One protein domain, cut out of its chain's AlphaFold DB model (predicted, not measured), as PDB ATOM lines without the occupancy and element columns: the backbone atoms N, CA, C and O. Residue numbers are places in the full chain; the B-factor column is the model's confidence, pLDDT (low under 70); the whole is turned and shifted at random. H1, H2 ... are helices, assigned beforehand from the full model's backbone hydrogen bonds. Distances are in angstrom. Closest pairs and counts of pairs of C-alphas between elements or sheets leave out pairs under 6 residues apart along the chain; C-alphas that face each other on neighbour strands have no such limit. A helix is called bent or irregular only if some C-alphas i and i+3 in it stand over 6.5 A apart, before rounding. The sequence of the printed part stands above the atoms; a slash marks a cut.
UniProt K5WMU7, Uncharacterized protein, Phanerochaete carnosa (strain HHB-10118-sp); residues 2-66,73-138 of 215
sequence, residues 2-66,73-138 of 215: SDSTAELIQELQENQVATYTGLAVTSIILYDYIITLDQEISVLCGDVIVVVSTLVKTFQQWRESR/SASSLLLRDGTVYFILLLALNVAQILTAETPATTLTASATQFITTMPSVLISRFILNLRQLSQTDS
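AT A GLANCE: This is residues 2 to 66 and 73 to 138 of the 215 residues of an uncharacterized protein of Phanerochaete carnosa (strain HHB-10118-sp) (UniProt K5WMU7). One very long helix, H1, sticks out with residues 2 to 39 as an arm, and beside its later part lies a helical hairpin of H3 and the bent helix H4. H3 lies between H1 and H4, and the short helix H2 comes just before H3, at the end of the hairpin away from its turn. The printed part has 131 residues, with four named helices in the order H1, H2, H3, H4 and no named strand; the class is all helix. The whole is extended, with a radius of gyration of the C-alphas of 27.7 A and spans of 105 by 37 by 17 A, the arm making the length.

IN THESE COORDINATES: H1, residues 2 to 65, measures 94.4 A from C-alpha 2 at (316.249, 269.806, 192.749) to C-alpha 65 at (247.909, 316.644, 147.475). H2 is residues 73 to 80, 11.1 A long, and H3 is residues 82 to 100, 26.9 A long. H4, residues 106 to 136, was assigned as one helix by its hydrogen bonds but is bent, with C-alphas 116 and 119 6.7 A apart. Its arms are H4a, residues 106 to 116, 15.9 A, and H4b, residues 119 to 136, 25.6 A, ending at C-alpha 136 at (235.530, 322.267, 161.290); their lines stand at a shallow tilt of 32 degrees.

HOW THE PARTS SIT: H1 and H3 only just touch, with 3 pairs of C-alphas within 8 A, through residues 44 to 48 of H1 and 90 to 97 of H3 alone. Their closest C-alphas, those of Leu 44 and Ile 97, are 7.7 A apart, and the helices run opposite ways at a shallow tilt of 32 degrees. H3 and H4a form a helical hairpin and touch at a steep tilt of 39 degrees, opposite ways, with the closest C-alphas, those of Leu 92 and Ile 115, 6.1 A apart. Residues 85 to 92 of H3 alone touch H4b, opposite ways at a shallow tilt of 11 degrees; the closest C-alphas are those of Leu 89 and Pro 119, 6.5 A apart. H2 and H3 meet only through their link. H2 and H4b are close but not clearly touching, with the closest C-alphas, those of Ala 74 and Leu 133, 6.4 A apart. H1 is apart from H2, H4a and H4b. In H1, H2, H3, H4a and H4b every O i to N i+4 pair is within hydrogen-bond range.

THE WHOLE: The C-alphas farthest apart, those of Ser 2 and Ser 138, are 104.6 A apart. Residues 67 to 72 are not printed, and C-alphas 66 and 73 are 11.9 A apart across this cut. The links H2 to H3 and H3 to H4 are tight. The mean pLDDT of the printed part is 71.7, and 74 residues are under 70, among them residues 51 to 66 and 73 to 112.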
ATOM      1  N   SER A   2     317.229 270.359 193.706       76.88
ATOM      2  CA  SER A   2     316.249 269.806 192.749       76.88
ATOM      3  C   SER A   2     314.815 270.267 193.025       76.88
ATOM      4  O   SER A   2     314.148 270.792 192.139       76.88
ATOM      5  N   ASP A   3     314.370 270.119 194.269       84.25
ATOM      6  CA  ASP A   3     312.953 270.235 194.623       84.25
ATOM      7  C   ASP A   3     312.477 271.684 194.454       84.25
ATOM      8  O   ASP A   3     311.538 271.943 193.710       84.25
ATOM      9  N   SER A   4     313.243 272.647 194.975       88.50
ATOM     10  CA  SER A   4     312.988 274.081 194.791       88.50
ATOM     11  C   SER A   4     313.038 274.534 193.324       88.50
ATOM     12  O   SER A   4     312.392 275.514 192.970       88.50
ATOM     13  N   THR A   5     313.779 273.843 192.444       89.56
ATOM     14  CA  THR A   5     313.700 274.122 190.997       89.56
ATOM     15  C   THR A   5     312.448 273.538 190.343       89.56
ATOM     16  O   THR A   5     311.985 274.101 189.358       89.56
ATOM     17  N   ALA A   6     311.865 272.465 190.889       90.00
ATOM     18  CA  ALA A   6     310.588 271.930 190.423       90.00
ATOM     19  C   ALA A   6     309.403 272.797 190.892       90.00
ATOM     20  O   ALA A   6     308.553 273.137 190.074       90.00
ATOM     21  N   GLU A   7     309.395 273.227 192.160       90.94
ATOM     22  CA  GLU A   7     308.374 274.130 192.722       90.94
ATOM     23  C   GLU A   7     308.269 275.441 191.923       90.94
ATOM     24  O   GLU A   7     307.181 275.828 191.499       90.94
ATOM     25  N   LEU A   8     309.407 276.082 191.626       88.19
ATOM     26  CA  LEU A   8     309.444 277.318 190.832       88.19
ATOM     27  C   LEU A   8     308.970 277.123 189.383       88.19
ATOM     28  O   LEU A   8     308.380 278.035 188.808       88.19
ATOM     29  N   ILE A   9     309.208 275.955 188.776       89.06
ATOM     30  CA  ILE A   9     308.668 275.641 187.443       89.06
ATOM     31  C   ILE A   9     307.148 275.457 187.522       89.06
ATOM     32  O   ILE A   9     306.441 275.966 186.652       89.06
ATOM     33  N   GLN A  10     306.642 274.797 188.566       91.69
ATOM     34  CA  GLN A  10     305.209 274.581 188.760       91.69
ATOM     35  C   GLN A  10     304.450 275.906 188.951       91.69
ATOM     36  O   GLN A  10     303.489 276.140 188.219       91.69
ATOM     37  N   GLU A  11     304.900 276.805 189.838       90.12
ATOM     38  CA  GLU A  11     304.264 278.128 190.001       90.12
ATOM     39  C   GLU A  11     304.295 278.954 188.706       90.12
ATOM     40  O   GLU A  11     303.302 279.588 188.344       90.12
ATOM     41  N   LEU A  12     305.412 278.934 187.966       89.31
ATOM     42  CA  LEU A  12     305.516 279.646 186.688       89.31
ATOM     43  C   LEU A  12     304.557 279.083 185.632       89.31
ATOM     44  O   LEU A  12     303.951 279.863 184.892       89.31
ATOM     45  N   GLN A  13     304.390 277.759 185.566       92.69
ATOM     46  CA  GLN A  13     303.422 277.124 184.669       92.69
ATOM     47  C   GLN A  13     301.980 277.445 185.074       92.69
ATOM     48  O   GLN A  13     301.187 277.815 184.210       92.69
ATOM     49  N   GLU A  14     301.641 277.367 186.361       91.62
ATOM     50  CA  GLU A  14     300.295 277.659 186.866       91.62
ATOM     51  C   GLU A  14     299.905 279.126 186.624       91.62
ATOM     52  O   GLU A  14     298.846 279.403 186.054       91.62
ATOM     53  N   ASN A  15     300.802 280.072 186.923       91.25
ATOM     54  CA  ASN A  15     300.590 281.496 186.661       91.25
ATOM     55  C   ASN A  15     300.474 281.818 185.155       91.25
ATOM     56  O   ASN A  15     299.642 282.640 184.755       91.25
ATOM     57  N   GLN A  16     301.256 281.157 184.289       92.38
ATOM     58  CA  GLN A  16     301.092 281.308 182.839       92.38
ATOM     59  C   GLN A  16     299.757 280.736 182.352       92.38
ATOM     60  O   GLN A  16     299.055 281.417 181.606       92.38
ATOM     61  N   VAL A  17     299.363 279.537 182.792       93.19
ATOM     62  CA  VAL A  17     298.068 278.930 182.433       93.19
ATOM     63  C   VAL A  17     296.906 279.812 182.892       93.19
ATOM     64  O   VAL A  17     295.994 280.061 182.101       93.19
ATOM     65  N   ALA A  18     296.957 280.362 184.108       91.81
ATOM     66  CA  ALA A  18     295.967 281.318 184.604       91.81
ATOM     67  C   ALA A  18     295.903 282.586 183.731       91.81
ATOM     68  O   ALA A  18     294.817 282.995 183.314       91.81
ATOM     69  N   THR A  19     297.057 283.162 183.379       92.06
ATOM     70  CA  THR A  19     297.146 284.367 182.535       92.06
ATOM     71  C   THR A  19     296.591 284.126 181.127       92.06
ATOM     72  O   THR A  19     295.758 284.900 180.650       92.06
ATOM     73  N   TYR A  20     296.990 283.036 180.461       93.12
ATOM     74  CA  TYR A  20     296.482 282.684 179.131       93.12
ATOM     75  C   TYR A  20     294.984 282.354 179.149       93.12
ATOM     76  O   TYR A  20     294.264 282.766 178.240       93.12
ATOM     77  N   THR A  21     294.491 281.688 180.198       94.38
ATOM     78  CA  THR A  21     293.057 281.404 180.364       94.38
ATOM     79  C   THR A  21     292.258 282.695 180.551       94.38
ATOM     80  O   THR A  21     291.225 282.870 179.910       94.38
ATOM     81  N   GLY A  22     292.757 283.645 181.350       93.81
ATOM     82  CA  GLY A  22     292.138 284.964 181.515       93.81
ATOM     83  C   GLY A  22     292.066 285.761 180.208       93.81
ATOM     84  O   GLY A  22     291.017 286.323 179.883       93.81
ATOM     85  N   LEU A  23     293.142 285.762 179.412       93.38
ATOM     86  CA  LEU A  23     293.167 286.397 178.087       93.38
ATOM     87  C   LEU A  23     292.210 285.716 177.093       93.38
ATOM     88  O   LEU A  23     291.516 286.402 176.345       93.38
ATOM     89  N   ALA A  24     292.113 284.385 177.111       95.00
ATOM     90  CA  ALA A  24     291.169 283.649 176.272       95.00
ATOM     91  C   ALA A  24     289.707 283.955 176.647       95.00
ATOM     92  O   ALA A  24     288.908 284.292 175.776       95.00
ATOM     93  N   VAL A  25     289.360 283.905 177.939       95.75
ATOM     94  CA  VAL A  25     287.997 284.181 178.429       95.75
ATOM     95  C   VAL A  25     287.583 285.630 178.158       95.75
ATOM     96  O   VAL A  25     286.489 285.863 177.650       95.75
ATOM     97  N   THR A  26     288.458 286.605 178.422       94.50
ATOM     98  CA  THR A  26     288.167 288.019 178.115       94.50
ATOM     99  C   THR A  26     288.024 288.269 176.613       94.50
ATOM    100  O   THR A  26     287.128 289.012 176.215       94.50
ATOM    101  N   SER A  27     288.818 287.601 175.767       93.94
ATOM    102  CA  SER A  27     288.642 287.667 174.310       93.94
ATOM    103  C   SER A  27     287.316 287.056 173.848       93.94
ATOM    104  O   SER A  27     286.691 287.619 172.953       93.94
ATOM    105  N   ILE A  28     286.878 285.933 174.429       94.44
ATOM    106  CA  ILE A  28     285.598 285.286 174.089       94.44
ATOM    107  C   ILE A  28     284.426 286.204 174.447       94.44
ATOM    108  O   ILE A  28     283.588 286.472 173.591       94.44
ATOM    109  N   ILE A  29     284.409 286.748 175.670       93.56
ATOM    110  CA  ILE A  29     283.366 287.679 176.136       93.56
ATOM    111  C   ILE A  29     283.310 288.932 175.247       93.56
ATOM    112  O   ILE A  29     282.225 289.408 174.921       93.56
ATOM    113  N   LEU A  30     284.463 289.454 174.816       92.19
ATOM    114  CA  LEU A  30     284.516 290.621 173.936       92.19
ATOM    115  C   LEU A  30     283.963 290.324 172.532       92.19
ATOM    116  O   LEU A  30     283.261 291.169 171.982       92.19
ATOM    117  N   TYR A  31     284.223 289.143 171.962       92.19
ATOM    118  CA  TYR A  31     283.620 288.750 170.681       92.19
ATOM    119  C   TYR A  31     282.102 288.560 170.788       92.19
ATOM    120  O   TYR A  31     281.375 289.076 169.943       92.19
ATOM    121  N   ASP A  32     281.631 287.873 171.829       91.38
ATOM    122  CA  ASP A  32     280.205 287.621 172.077       91.38
ATOM    123  C   ASP A  32     279.418 288.936 172.233       91.38
ATOM    124  O   ASP A  32     278.385 289.149 171.591       91.38
ATOM    125  N   TYR A  33     279.980 289.890 172.984       89.00
ATOM    126  CA  TYR A  33     279.423 291.232 173.158       89.00
ATOM    127  C   TYR A  33     279.358 292.035 171.847       89.00
ATOM    128  O   TYR A  33     278.327 292.630 171.540       89.00
ATOM    129  N   ILE A  34     280.428 292.027 171.041       88.00
ATOM    130  CA  ILE A  34     280.464 292.734 169.748       88.00
ATOM    131  C   ILE A  34     279.463 292.134 168.745       88.00
ATOM    132  O   ILE A  34     278.797 292.882 168.033       88.00
ATOM    133  N   ILE A  35     279.323 290.804 168.708       87.81
ATOM    134  CA  ILE A  35     278.373 290.109 167.823       87.81
ATOM    135  C   ILE A  35     276.920 290.383 168.238       87.81
ATOM    136  O   ILE A  35     276.065 290.565 167.371       87.81
ATOM    137  N   THR A  36     276.641 290.432 169.543       88.25
ATOM    138  CA  THR A  36     275.297 290.710 170.074       88.25
ATOM    139  C   THR A  36     274.864 292.146 169.762       88.25
ATOM    140  O   THR A  36     273.781 292.358 169.214       88.25
ATOM    141  N   LEU A  37     275.746 293.129 169.998       83.00
ATOM    142  CA  LEU A  37     275.476 294.541 169.695       83.00
ATOM    143  C   LEU A  37     275.135 294.789 168.217       83.00
ATOM    144  O   LEU A  37     274.216 295.552 167.928       83.00
ATOM    145  N   ASP A  38     275.857 294.167 167.281       83.94
ATOM    146  CA  ASP A  38     275.615 294.349 165.841       83.94
ATOM    147  C   ASP A  38     274.203 293.878 165.436       83.94
ATOM    148  O   ASP A  38     273.508 294.549 164.668       83.94
ATOM    149  N   GLN A  39     273.732 292.774 166.027       83.81
ATOM    150  CA  GLN A  39     272.394 292.228 165.782       83.81
ATOM    151  C   GLN A  39     271.288 293.128 166.350       83.81
ATOM    152  O   GLN A  39     270.364 293.483 165.613       83.81
ATOM    153  N   GLU A  40     271.398 293.553 167.614       80.44
ATOM    154  CA  GLU A  40     270.434 294.468 168.253       80.44
ATOM    155  C   GLU A  40     270.308 295.793 167.481       80.44
ATOM    156  O   GLU A  40     269.202 296.255 167.174       80.44
ATOM    157  N   ILE A  41     271.447 296.394 167.112       81.62
ATOM    158  CA  ILE A  41     271.497 297.667 166.380       81.62
ATOM    159  C   ILE A  41     270.890 297.511 164.979       81.62
ATOM    160  O   ILE A  41     270.131 298.379 164.546       81.62
ATOM    161  N   SER A  42     271.171 296.406 164.282       83.00
ATOM    162  CA  SER A  42     270.627 296.126 162.946       83.00
ATOM    163  C   SER A  42     269.094 296.048 162.946       83.00
ATOM    164  O   SER A  42     268.442 296.702 162.124       83.00
ATOM    165  N   VAL A  43     268.501 295.336 163.915       80.00
ATOM    166  CA  VAL A  43     267.037 295.234 164.075       80.00
ATOM    167  C   VAL A  43     266.420 296.601 164.392       80.00
ATOM    168  O   VAL A  43     265.495 297.034 163.701       80.00
ATOM    169  N   LEU A  44     266.979 297.326 165.368       74.62
ATOM    170  CA  LEU A  44     266.501 298.657 165.760       74.62
ATOM    171  C   LEU A  44     266.573 299.664 164.596       74.62
ATOM    172  O   LEU A  44     265.637 300.436 164.374       74.62
ATOM    173  N   CYS A  45     267.661 299.647 163.819       76.81
ATOM    174  CA  CYS A  45     267.788 300.462 162.614       76.81
ATOM    175  C   CYS A  45     266.750 300.081 161.551       76.81
ATOM    176  O   CYS A  45     266.192 300.981 160.921       76.81
ATOM    177  N   GLY A  46     266.456 298.790 161.372       73.25
ATOM    178  CA  GLY A  46     265.417 298.302 160.465       73.25
ATOM    179  C   GLY A  46     264.048 298.920 160.757       73.25
ATOM    180  O   GLY A  46     263.478 299.586 159.887       73.25
ATOM    181  N   ASP A  47     263.559 298.783 161.990       70.75
ATOM    182  CA  ASP A  47     262.247 299.310 162.392       70.75
ATOM    183  C   ASP A  47     262.184 300.842 162.309       70.75
ATOM    184  O   ASP A  47     261.223 301.400 161.765       70.75
ATOM    185  N   VAL A  48     263.232 301.548 162.752       73.44
ATOM    186  CA  VAL A  48     263.312 303.013 162.622       73.44
ATOM    187  C   VAL A  48     263.267 303.440 161.150       73.44
ATOM    188  O   VAL A  48     262.525 304.364 160.804       73.44
ATOM    189  N   ILE A  49     263.993 302.758 160.257       77.38
ATOM    190  CA  ILE A  49     263.986 303.049 158.814       77.38
ATOM    191  C   ILE A  49     262.617 302.749 158.192       77.38
ATOM    192  O   ILE A  49     262.162 303.534 157.354       77.38
ATOM    193  N   VAL A  50     261.928 301.677 158.595       72.00
ATOM    194  CA  VAL A  50     260.575 301.342 158.112       72.00
ATOM    195  C   VAL A  50     259.550 302.382 158.569       72.00
ATOM    196  O   VAL A  50     258.778 302.881 157.740       72.00
ATOM    197  N   VAL A  51     259.571 302.782 159.843       66.81
ATOM    198  CA  VAL A  51     258.683 303.819 160.398       66.81
ATOM    199  C   VAL A  51     258.928 305.168 159.714       66.81
ATOM    200  O   VAL A  51     257.987 305.773 159.187       66.81
ATOM    201  N   VAL A  52     260.186 305.615 159.626       69.94
ATOM    202  CA  VAL A  52     260.554 306.869 158.943       69.94
ATOM    203  C   VAL A  52     260.188 306.813 157.458       69.94
ATOM    204  O   VAL A  52     259.590 307.756 156.947       69.94
ATOM    205  N   SER A  53     260.448 305.703 156.761       67.88
ATOM    206  CA  SER A  53     260.089 305.538 155.343       67.88
ATOM    207  C   SER A  53     258.582 305.578 155.102       67.88
ATOM    208  O   SER A  53     258.135 306.143 154.100       67.88
ATOM    209  N   THR A  54     257.796 304.988 156.003       69.50
ATOM    210  CA  THR A  54     256.327 304.989 155.942       69.50
ATOM    211  C   THR A  54     255.785 306.402 156.132       69.50
ATOM    212  O   THR A  54     254.921 306.847 155.371       69.50
ATOM    213  N   LEU A  55     256.344 307.149 157.085       65.19
ATOM    214  CA  LEU A  55     255.969 308.536 157.347       65.19
ATOM    215  C   LEU A  55     256.423 309.483 156.233       65.19
ATOM    216  O   LEU A  55     255.620 310.300 155.801       65.19
ATOM    217  N   VAL A  56     257.637 309.338 155.694       65.25
ATOM    218  CA  VAL A  56     258.116 310.133 154.547       65.25
ATOM    219  C   VAL A  56     257.233 309.902 153.320       65.25
ATOM    220  O   VAL A  56     256.782 310.878 152.725       65.25
ATOM    221  N   LYS A  57     256.897 308.646 152.980       59.91
ATOM    222  CA  LYS A  57     255.970 308.349 151.869       59.91
ATOM    223  C   LYS A  57     254.579 308.941 152.111       59.91
ATOM    224  O   LYS A  57     254.052 309.627 151.239       59.91
ATOM    225  N   THR A  58     254.007 308.740 153.300       59.69
ATOM    226  CA  THR A  58     252.672 309.262 153.661       59.69
ATOM    227  C   THR A  58     252.638 310.793 153.634       59.69
ATOM    228  O   THR A  58     251.717 311.396 153.080       59.69
ATOM    229  N   PHE A  59     253.674 311.436 154.177       59.56
ATOM    230  CA  PHE A  59     253.827 312.886 154.196       59.56
ATOM    231  C   PHE A  59     254.028 313.446 152.787       59.56
ATOM    232  O   PHE A  59     253.421 314.460 152.464       59.56
ATOM    233  N   GLN A  60     254.815 312.791 151.927       57.94
ATOM    234  CA  GLN A  60     255.047 313.212 150.542       57.94
ATOM    235  C   GLN A  60     253.778 313.086 149.681       57.94
ATOM    236  O   GLN A  60     253.393 314.062 149.036       57.94
ATOM    237  N   GLN A  61     253.080 311.946 149.747       54.97
ATOM    238  CA  GLN A  61     251.789 311.700 149.083       54.97
ATOM    239  C   GLN A  61     250.772 312.808 149.414       54.97
ATOM    240  O   GLN A  61     250.147 313.420 148.541       54.97
ATOM    241  N   TRP A  62     250.643 313.120 150.705       51.72
ATOM    242  CA  TRP A  62     249.769 314.178 151.194       51.72
ATOM    243  C   TRP A  62     250.304 315.587 150.892       51.72
ATOM    244  O   TRP A  62     249.506 316.479 150.621       51.72
ATOM    245  N   ARG A  63     251.623 315.823 150.878       53.41
ATOM    246  CA  ARG A  63     252.214 317.130 150.537       53.41
ATOM    247  C   ARG A  63     251.930 317.515 149.092       53.41
ATOM    248  O   ARG A  63     251.552 318.658 148.851       53.41
ATOM    249  N   GLU A  64     252.047 316.590 148.146       56.97
ATOM    250  CA  GLU A  64     251.704 316.898 146.753       56.97
ATOM    251  C   GLU A  64     250.183 317.086 146.582       56.97
ATOM    252  O   GLU A  64     249.758 317.992 145.863       56.97
ATOM    253  N   SER A  65     249.359 316.382 147.372       47.38
ATOM    254  CA  SER A  65     247.909 316.644 147.475       47.38
ATOM    255  C   SER A  65     247.580 318.047 148.034       47.38
ATOM    256  O   SER A  65     246.542 318.618 147.701       47.38
ATOM    257  N   ARG A  66     248.460 318.658 148.849       48.12
ATOM    258  CA  ARG A  66     248.284 320.022 149.400       48.12
ATOM    259  C   ARG A  66     248.540 321.148 148.391       48.12
ATOM    260  O   ARG A  66     248.239 322.295 148.717       48.12
ATOM    261  N   SER A  73     245.149 325.955 157.886       53.19
ATOM    262  CA  SER A  73     244.878 325.671 159.310       53.19
ATOM    263  C   SER A  73     245.144 324.200 159.665       53.19
ATOM    264  O   SER A  73     246.038 323.895 160.457       53.19
ATOM    265  N   ALA A  74     244.466 323.267 158.983       51.19
ATOM    266  CA  ALA A  74     244.609 321.828 159.217       51.19
ATOM    267  C   ALA A  74     246.058 321.314 159.076       51.19
ATOM    268  O   ALA A  74     246.474 320.420 159.813       51.19
ATOM    269  N   SER A  75     246.859 321.895 158.169       46.97
ATOM    270  CA  SER A  75     248.276 321.524 158.024       46.97
ATOM    271  C   SER A  75     249.152 322.016 159.178       46.97
ATOM    272  O   SER A  75     250.131 321.348 159.504       46.97
ATOM    273  N   SER A  76     248.812 323.150 159.798       46.72
ATOM    274  CA  SER A  76     249.563 323.736 160.916       46.72
ATOM    275  C   SER A  76     249.475 322.862 162.168       46.72
ATOM    276  O   SER A  76     250.506 322.469 162.720       46.72
ATOM    277  N   LEU A  77     248.259 322.454 162.557       50.28
ATOM    278  CA  LEU A  77     248.061 321.520 163.671       50.28
ATOM    279  C   LEU A  77     248.731 320.167 163.386       50.28
ATOM    280  O   LEU A  77     249.456 319.656 164.233       50.28
ATOM    281  N   LEU A  78     248.586 319.617 162.176       54.72
ATOM    282  CA  LEU A  78     249.212 318.333 161.840       54.72
ATOM    283  C   LEU A  78     250.748 318.360 161.788       54.72
ATOM    284  O   LEU A  78     251.355 317.332 162.070       54.72
ATOM    285  N   LEU A  79     251.398 319.485 161.460       52.28
ATOM    286  CA  LEU A  79     252.864 319.587 161.562       52.28
ATOM    287  C   LEU A  79     253.330 319.781 163.011       52.28
ATOM    288  O   LEU A  79     254.312 319.164 163.428       52.28
ATOM    289  N   ARG A  80     252.651 320.648 163.771       54.66
ATOM    290  CA  ARG A  80     253.098 321.053 165.112       54.66
ATOM    291  C   ARG A  80     252.766 320.028 166.197       54.66
ATOM    292  O   ARG A  80     253.541 319.877 167.130       54.66
ATOM    293  N   ASP A  81     251.642 319.333 166.057       54.38
ATOM    294  CA  ASP A  81     251.140 318.347 167.023       54.38
ATOM    295  C   ASP A  81     251.416 316.909 166.547       54.38
ATOM    296  O   ASP A  81     251.749 316.024 167.334       54.38
ATOM    297  N   GLY A  82     251.375 316.667 165.230       61.56
ATOM    298  CA  GLY A  82     251.683 315.358 164.640       61.56
ATOM    299  C   GLY A  82     253.128 314.901 164.861       61.56
ATOM    300  O   GLY A  82     253.380 313.701 164.912       61.56
ATOM    301  N   THR A  83     254.067 315.829 165.067       58.34
ATOM    302  CA  THR A  83     255.435 315.511 165.508       58.34
ATOM    303  C   THR A  83     255.478 315.000 166.947       58.34
ATOM    304  O   THR A  83     256.253 314.091 167.226       58.34
ATOM    305  N   VAL A  84     254.609 315.483 167.843       64.12
ATOM    306  CA  VAL A  84     254.482 314.965 169.218       64.12
ATOM    307  C   VAL A  84     253.882 313.559 169.205       64.12
ATOM    308  O   VAL A  84     254.439 312.654 169.822       64.12
ATOM    309  N   TYR A  85     252.809 313.335 168.438       62.44
ATOM    310  CA  TYR A  85     252.242 311.992 168.254       62.44
ATOM    311  C   TYR A  85     253.232 311.021 167.593       62.44
ATOM    312  O   TYR A  85     253.289 309.859 167.988       62.44
ATOM    313  N   PHE A  86     254.048 311.487 166.639       62.94
ATOM    314  CA  PHE A  86     255.118 310.687 166.040       62.94
ATOM    315  C   PHE A  86     256.220 310.351 167.050       62.94
ATOM    316  O   PHE A  86     256.556 309.178 167.180       62.94
ATOM    317  N   ILE A  87     256.747 311.326 167.797       64.81
ATOM    318  CA  ILE A  87     257.774 311.088 168.826       64.81
ATOM    319  C   ILE A  87     257.254 310.123 169.897       64.81
ATOM    320  O   ILE A  87     257.980 309.221 170.302       64.81
ATOM    321  N   LEU A  88     255.989 310.249 170.309       65.50
ATOM    322  CA  LEU A  88     255.371 309.353 171.287       65.50
ATOM    323  C   LEU A  88     255.174 307.929 170.735       65.50
ATOM    324  O   LEU A  88     255.406 306.958 171.451       65.50
ATOM    325  N   LEU A  89     254.796 307.787 169.460       67.69
ATOM    326  CA  LEU A  89     254.653 306.485 168.802       67.69
ATOM    327  C   LEU A  89     256.019 305.832 168.525       67.69
ATOM    328  O   LEU A  89     256.163 304.627 168.715       67.69
ATOM    329  N   LEU A  90     257.039 306.614 168.161       67.06
ATOM    330  CA  LEU A  90     258.429 306.166 168.044       67.06
ATOM    331  C   LEU A  90     258.974 305.708 169.405       67.06
ATOM    332  O   LEU A  90     259.516 304.612 169.499       67.06
ATOM    333  N   ALA A  91     258.761 306.492 170.465       67.31
ATOM    334  CA  ALA A  91     259.151 306.133 171.827       67.31
ATOM    335  C   ALA A  91     258.451 304.854 172.318       67.31
ATOM    336  O   ALA A  91     259.080 304.050 172.996       67.31
ATOM    337  N   LEU A  92     257.187 304.623 171.939       67.88
ATOM    338  CA  LEU A  92     256.482 303.368 172.220       67.88
ATOM    339  C   LEU A  92     257.076 302.169 171.464       67.88
ATOM    340  O   LEU A  92     257.197 301.105 172.061       67.88
ATOM    341  N   ASN A  93     257.492 302.325 170.201       68.44
ATOM    342  CA  ASN A  93     258.161 301.247 169.455       68.44
ATOM    343  C   ASN A  93     259.554 300.940 170.038       68.44
ATOM    344  O   ASN A  93     259.875 299.780 170.278       68.44
ATOM    345  N   VAL A  94     260.347 301.967 170.366       68.62
ATOM    346  CA  VAL A  94     261.643 301.796 171.053       68.62
ATOM    347  C   VAL A  94     261.454 301.135 172.424       68.62
ATOM    348  O   VAL A  94     262.183 300.208 172.764       68.62
ATOM    349  N   ALA A  95     260.435 301.539 173.191       66.81
ATOM    350  CA  ALA A  95     260.088 300.876 174.445       66.81
ATOM    351  C   ALA A  95     259.662 299.413 174.233       66.81
ATOM    352  O   ALA A  95     259.988 298.573 175.067       66.81
ATOM    353  N   GLN A  96     258.976 299.084 173.132       66.81
ATOM    354  CA  GLN A  96     258.589 297.706 172.811       66.81
ATOM    355  C   GLN A  96     259.814 296.804 172.634       66.81
ATOM    356  O   GLN A  96     259.845 295.727 173.221       66.81
ATOM    357  N   ILE A  97     260.829 297.279 171.907       65.75
ATOM    358  CA  ILE A  97     262.097 296.567 171.683       65.75
ATOM    359  C   ILE A  97     262.862 296.413 173.011       65.75
ATOM    360  O   ILE A  97     263.211 295.303 173.400       65.75
ATOM    361  N   LEU A  98     263.008 297.488 173.796       66.69
ATOM    362  CA  LEU A  98     263.647 297.436 175.125       66.69
ATOM    363  C   LEU A  98     262.922 296.507 176.127       66.69
ATOM    364  O   LEU A  98     263.535 295.984 177.058       66.69
ATOM    365  N   THR A  99     261.614 296.293 175.948       64.19
ATOM    366  CA  THR A  99     260.810 295.370 176.774       64.19
ATOM    367  C   THR A  99     260.814 293.933 176.220       64.19
ATOM    368  O   THR A  99     260.339 293.028 176.901       64.19
ATOM    369  N   ALA A 100     261.344 293.702 175.013       62.53
ATOM    370  CA  ALA A 100     261.518 292.371 174.428       62.53
ATOM    371  C   ALA A 100     262.842 291.723 174.870       62.53
ATOM    372  O   ALA A 100     262.836 290.574 175.303       62.53
ATOM    373  N   GLU A 101     263.942 292.485 174.861       61.72
ATOM    374  CA  GLU A 101     265.276 291.992 175.255       61.72
ATOM    375  C   GLU A 101     265.474 291.871 176.779       61.72
ATOM    376  O   GLU A 101     266.482 291.350 177.254       61.72
ATOM    377  N   THR A 102     264.518 292.343 177.589       63.34
ATOM    378  CA  THR A 102     264.590 292.223 179.052       63.34
ATOM    379  C   THR A 102     263.851 290.977 179.556       63.34
ATOM    380  O   THR A 102     262.679 290.777 179.228       63.34
ATOM    381  N   PRO A 103     264.475 290.133 180.409       65.94
ATOM    382  CA  PRO A 103     263.830 288.926 180.919       65.94
ATOM    383  C   PRO A 103     262.552 289.276 181.692       65.94
ATOM    384  O   PRO A 103     262.507 290.249 182.451       65.94
ATOM    385  N   ALA A 104     261.502 288.476 181.487       61.41
ATOM    386  CA  ALA A 104     260.129 288.806 181.861       61.41
ATOM    387  C   ALA A 104     259.883 288.837 183.385       61.41
ATOM    388  O   ALA A 104     259.334 287.906 183.977       61.41
ATOM    389  N   THR A 105     260.244 289.949 184.026       62.69
ATOM    390  CA  THR A 105     259.801 290.278 185.386       62.69
ATOM    391  C   THR A 105     258.331 290.718 185.388       62.69
ATOM    392  O   THR A 105     257.768 291.098 184.358       62.69
ATOM    393  N   THR A 106     257.698 290.744 186.562       60.06
ATOM    394  CA  THR A 106     256.324 291.259 186.733       60.06
ATOM    395  C   THR A 106     256.161 292.720 186.292       60.06
ATOM    396  O   THR A 106     255.076 293.118 185.859       60.06
ATOM    397  N   LEU A 107     257.236 293.515 186.338       61.06
ATOM    398  CA  LEU A 107     257.250 294.887 185.829       61.06
ATOM    399  C   LEU A 107     257.300 294.910 184.289       61.06
ATOM    400  O   LEU A 107     256.516 295.620 183.660       61.06
ATOM    401  N   THR A 108     258.143 294.061 183.686       63.59
ATOM    402  CA  THR A 108     258.277 293.873 182.226       63.59
ATOM    403  C   THR A 108     256.952 293.445 181.580       63.59
ATOM    404  O   THR A 108     256.544 294.003 180.561       63.59
ATOM    405  N   ALA A 109     256.229 292.509 182.210       67.31
ATOM    406  CA  ALA A 109     254.912 292.045 181.756       67.31
ATOM    407  C   ALA A 109     253.839 293.154 181.790       67.31
ATOM    408  O   ALA A 109     252.998 293.261 180.896       67.31
ATOM    409  N   SER A 110     253.892 294.022 182.806       69.00
ATOM    410  CA  SER A 110     252.985 295.172 182.921       69.00
ATOM    411  C   SER A 110     253.264 296.217 181.832       69.00
ATOM    412  O   SER A 110     252.334 296.779 181.249       69.00
ATOM    413  N   ALA A 111     254.543 296.446 181.512       65.56
ATOM    414  CA  ALA A 111     254.960 297.352 180.445       65.56
ATOM    415  C   ALA A 111     254.525 296.853 179.054       65.56
ATOM    416  O   ALA A 111     253.943 297.626 178.293       65.56
ATOM    417  N   THR A 112     254.710 295.566 178.731       68.94
ATOM    418  CA  THR A 112     254.321 294.998 177.420       68.94
ATOM    419  C   THR A 112     252.824 295.128 177.138       68.94
ATOM    420  O   THR A 112     252.442 295.496 176.024       68.94
ATOM    421  N   GLN A 113     251.954 294.903 178.129       73.69
ATOM    422  CA  GLN A 113     250.506 295.085 177.950       73.69
ATOM    423  C   GLN A 113     250.124 296.559 177.700       73.69
ATOM    424  O   GLN A 113     249.211 296.853 176.924       73.69
ATOM    425  N   PHE A 114     250.850 297.503 178.305       69.31
ATOM    426  CA  PHE A 114     250.666 298.934 178.056       69.31
ATOM    427  C   PHE A 114     251.148 299.331 176.652       69.31
ATOM    428  O   PHE A 114     250.427 299.999 175.908       69.31
ATOM    429  N   ILE A 115     252.342 298.870 176.270       70.06
ATOM    430  CA  ILE A 115     253.001 299.189 174.998       70.06
ATOM    431  C   ILE A 115     252.247 298.595 173.803       70.06
ATOM    432  O   ILE A 115     252.110 299.269 172.791       70.06
ATOM    433  N   THR A 116     251.673 297.395 173.920       68.94
ATOM    434  CA  THR A 116     250.822 296.812 172.860       68.94
ATOM    435  C   THR A 116     249.490 297.551 172.686       68.94
ATOM    436  O   THR A 116     248.979 297.661 171.572       68.94
ATOM    437  N   THR A 117     248.926 298.102 173.766       71.25
ATOM    438  CA  THR A 117     247.613 298.771 173.731       71.25
ATOM    439  C   THR A 117     247.708 300.232 173.270       71.25
ATOM    440  O   THR A 117     246.840 300.716 172.536       71.25
ATOM    441  N   MET A 118     248.759 300.954 173.672       66.62
ATOM    442  CA  MET A 118     248.873 302.400 173.443       66.62
ATOM    443  C   MET A 118     248.890 302.833 171.966       66.62
ATOM    444  O   MET A 118     248.148 303.761 171.647       66.62
ATOM    445  N   PRO A 119     249.622 302.191 171.032       70.56
ATOM    446  CA  PRO A 119     249.605 302.550 169.612       70.56
ATOM    447  C   PRO A 119     248.196 302.545 169.010       70.56
ATOM    448  O   PRO A 119     247.839 303.477 168.294       70.56
ATOM    449  N   SER A 120     247.357 301.564 169.364       70.56
ATOM    450  CA  SER A 120     245.955 301.498 168.925       70.56
ATOM    451  C   SER A 120     245.139 302.700 169.427       70.56
ATOM    452  O   SER A 120     244.413 303.341 168.660       70.56
ATOM    453  N   VAL A 121     245.322 303.084 170.696       71.88
ATOM    454  CA  VAL A 121     244.676 304.267 171.289       71.88
ATOM    455  C   VAL A 121     245.180 305.563 170.646       71.88
ATOM    456  O   VAL A 121     244.366 306.427 170.318       71.88
ATOM    457  N   LEU A 122     246.490 305.699 170.414       68.44
ATOM    458  CA  LEU A 122     247.098 306.850 169.736       68.44
ATOM    459  C   LEU A 122     246.571 307.000 168.303       68.44
ATOM    460  O   LEU A 122     246.160 308.093 167.923       68.44
ATOM    461  N   ILE A 123     246.529 305.913 167.529       70.19
ATOM    462  CA  ILE A 123     246.031 305.898 166.146       70.19
ATOM    463  C   ILE A 123     244.537 306.248 166.107       70.19
ATOM    464  O   ILE A 123     244.123 307.086 165.307       70.19
ATOM    465  N   SER A 124     243.731 305.693 167.017       70.75
ATOM    466  CA  SER A 124     242.308 306.033 167.150       70.75
ATOM    467  C   SER A 124     242.094 307.517 167.495       70.75
ATOM    468  O   SER A 124     241.311 308.207 166.838       70.75
ATOM    469  N   ARG A 125     242.855 308.058 168.459       67.38
ATOM    470  CA  ARG A 125     242.837 309.489 168.819       67.38
ATOM    471  C   ARG A 125     243.284 310.383 167.660       67.38
ATOM    472  O   ARG A 125     242.643 311.397 167.406       67.38
ATOM    473  N   PHE A 126     244.323 309.993 166.926       66.19
ATOM    474  CA  PHE A 126     244.812 310.701 165.743       66.19
ATOM    475  C   PHE A 126     243.749 310.758 164.634       66.19
ATOM    476  O   PHE A 126     243.439 311.840 164.138       66.19
ATOM    477  N   ILE A 127     243.107 309.629 164.314       67.12
ATOM    478  CA  ILE A 127     242.004 309.556 163.339       67.12
ATOM    479  C   ILE A 127     240.798 310.398 163.796       67.12
ATOM    480  O   ILE A 127     240.171 311.073 162.979       67.12
ATOM    481  N   LEU A 128     240.485 310.428 165.095       68.31
ATOM    482  CA  LEU A 128     239.411 311.269 165.638       68.31
ATOM    483  C   LEU A 128     239.744 312.769 165.601       68.31
ATOM    484  O   LEU A 128     238.854 313.567 165.300       68.31
ATOM    485  N   ASN A 129     240.992 313.166 165.863       62.25
ATOM    486  CA  ASN A 129     241.439 314.557 165.737       62.25
ATOM    487  C   ASN A 129     241.423 315.009 164.263       62.25
ATOM    488  O   ASN A 129     240.947 316.103 163.960       62.25
ATOM    489  N   LEU A 130     241.841 314.139 163.334       58.00
ATOM    490  CA  LEU A 130     241.695 314.350 161.887       58.00
ATOM    491  C   LEU A 130     240.229 314.542 161.474       58.00
ATOM    492  O   LEU A 130     239.919 315.449 160.698       58.00
ATOM    493  N   ARG A 131     239.317 313.705 161.990       64.69
ATOM    494  CA  ARG A 131     237.890 313.778 161.643       64.69
ATOM    495  C   ARG A 131     237.234 315.057 162.162       64.69
ATOM    496  O   ARG A 131     236.437 315.641 161.439       64.69
ATOM    497  N   GLN A 132     237.598 315.508 163.364       58.66
ATOM    498  CA  GLN A 132     237.135 316.786 163.918       58.66
ATOM    499  C   GLN A 132     237.579 317.964 163.042       58.66
ATOM    500  O   GLN A 132     236.727 318.735 162.610       58.66
ATOM    501  N   LEU A 133     238.866 318.040 162.674       57.81
ATOM    502  CA  LEU A 133     239.377 319.054 161.738       57.81
ATOM    503  C   LEU A 133     238.606 319.063 160.412       57.81
ATOM    504  O   LEU A 133     238.219 320.123 159.937       57.81
ATOM    505  N   SER A 134     238.320 317.889 159.839       57.62
ATOM    506  CA  SER A 134     237.550 317.790 158.593       57.62
ATOM    507  C   SER A 134     236.099 318.279 158.719       57.62
ATOM    508  O   SER A 134     235.500 318.649 157.709       57.62
ATOM    509  N   GLN A 135     235.523 318.267 159.924       56.94
ATOM    510  CA  GLN A 135     234.186 318.803 160.195       56.94
ATOM    511  C   GLN A 135     234.242 320.319 160.455       56.94
ATOM    512  O   GLN A 135     233.391 321.048 159.949       56.94
ATOM    513  N   THR A 136     235.282 320.821 161.132       53.81
ATOM    514  CA  THR A 136     235.530 322.267 161.290       53.81
ATOM    515  C   THR A 136     235.788 322.957 159.947       53.81
ATOM    516  O   THR A 136     235.094 323.925 159.649       53.81
ATOM    517  N   ASP A 137     236.662 322.398 159.092       52.81
ATOM    518  CA  ASP A 137     236.910 322.850 157.703       52.81
ATOM    519  C   ASP A 137     235.602 322.948 156.869       52.81
ATOM    520  O   ASP A 137     235.562 323.644 155.859       52.81
ATOM    521  N   SER A 138     234.535 322.238 157.267       51.94
ATOM    522  CA  SER A 138     233.231 322.227 156.580       51.94
ATOM    523  C   SER A 138     232.209 323.221 157.157       51.94
ATOM    524  O   SER A 138     231.130 323.369 156.589       51.94
TER     525      SER A 138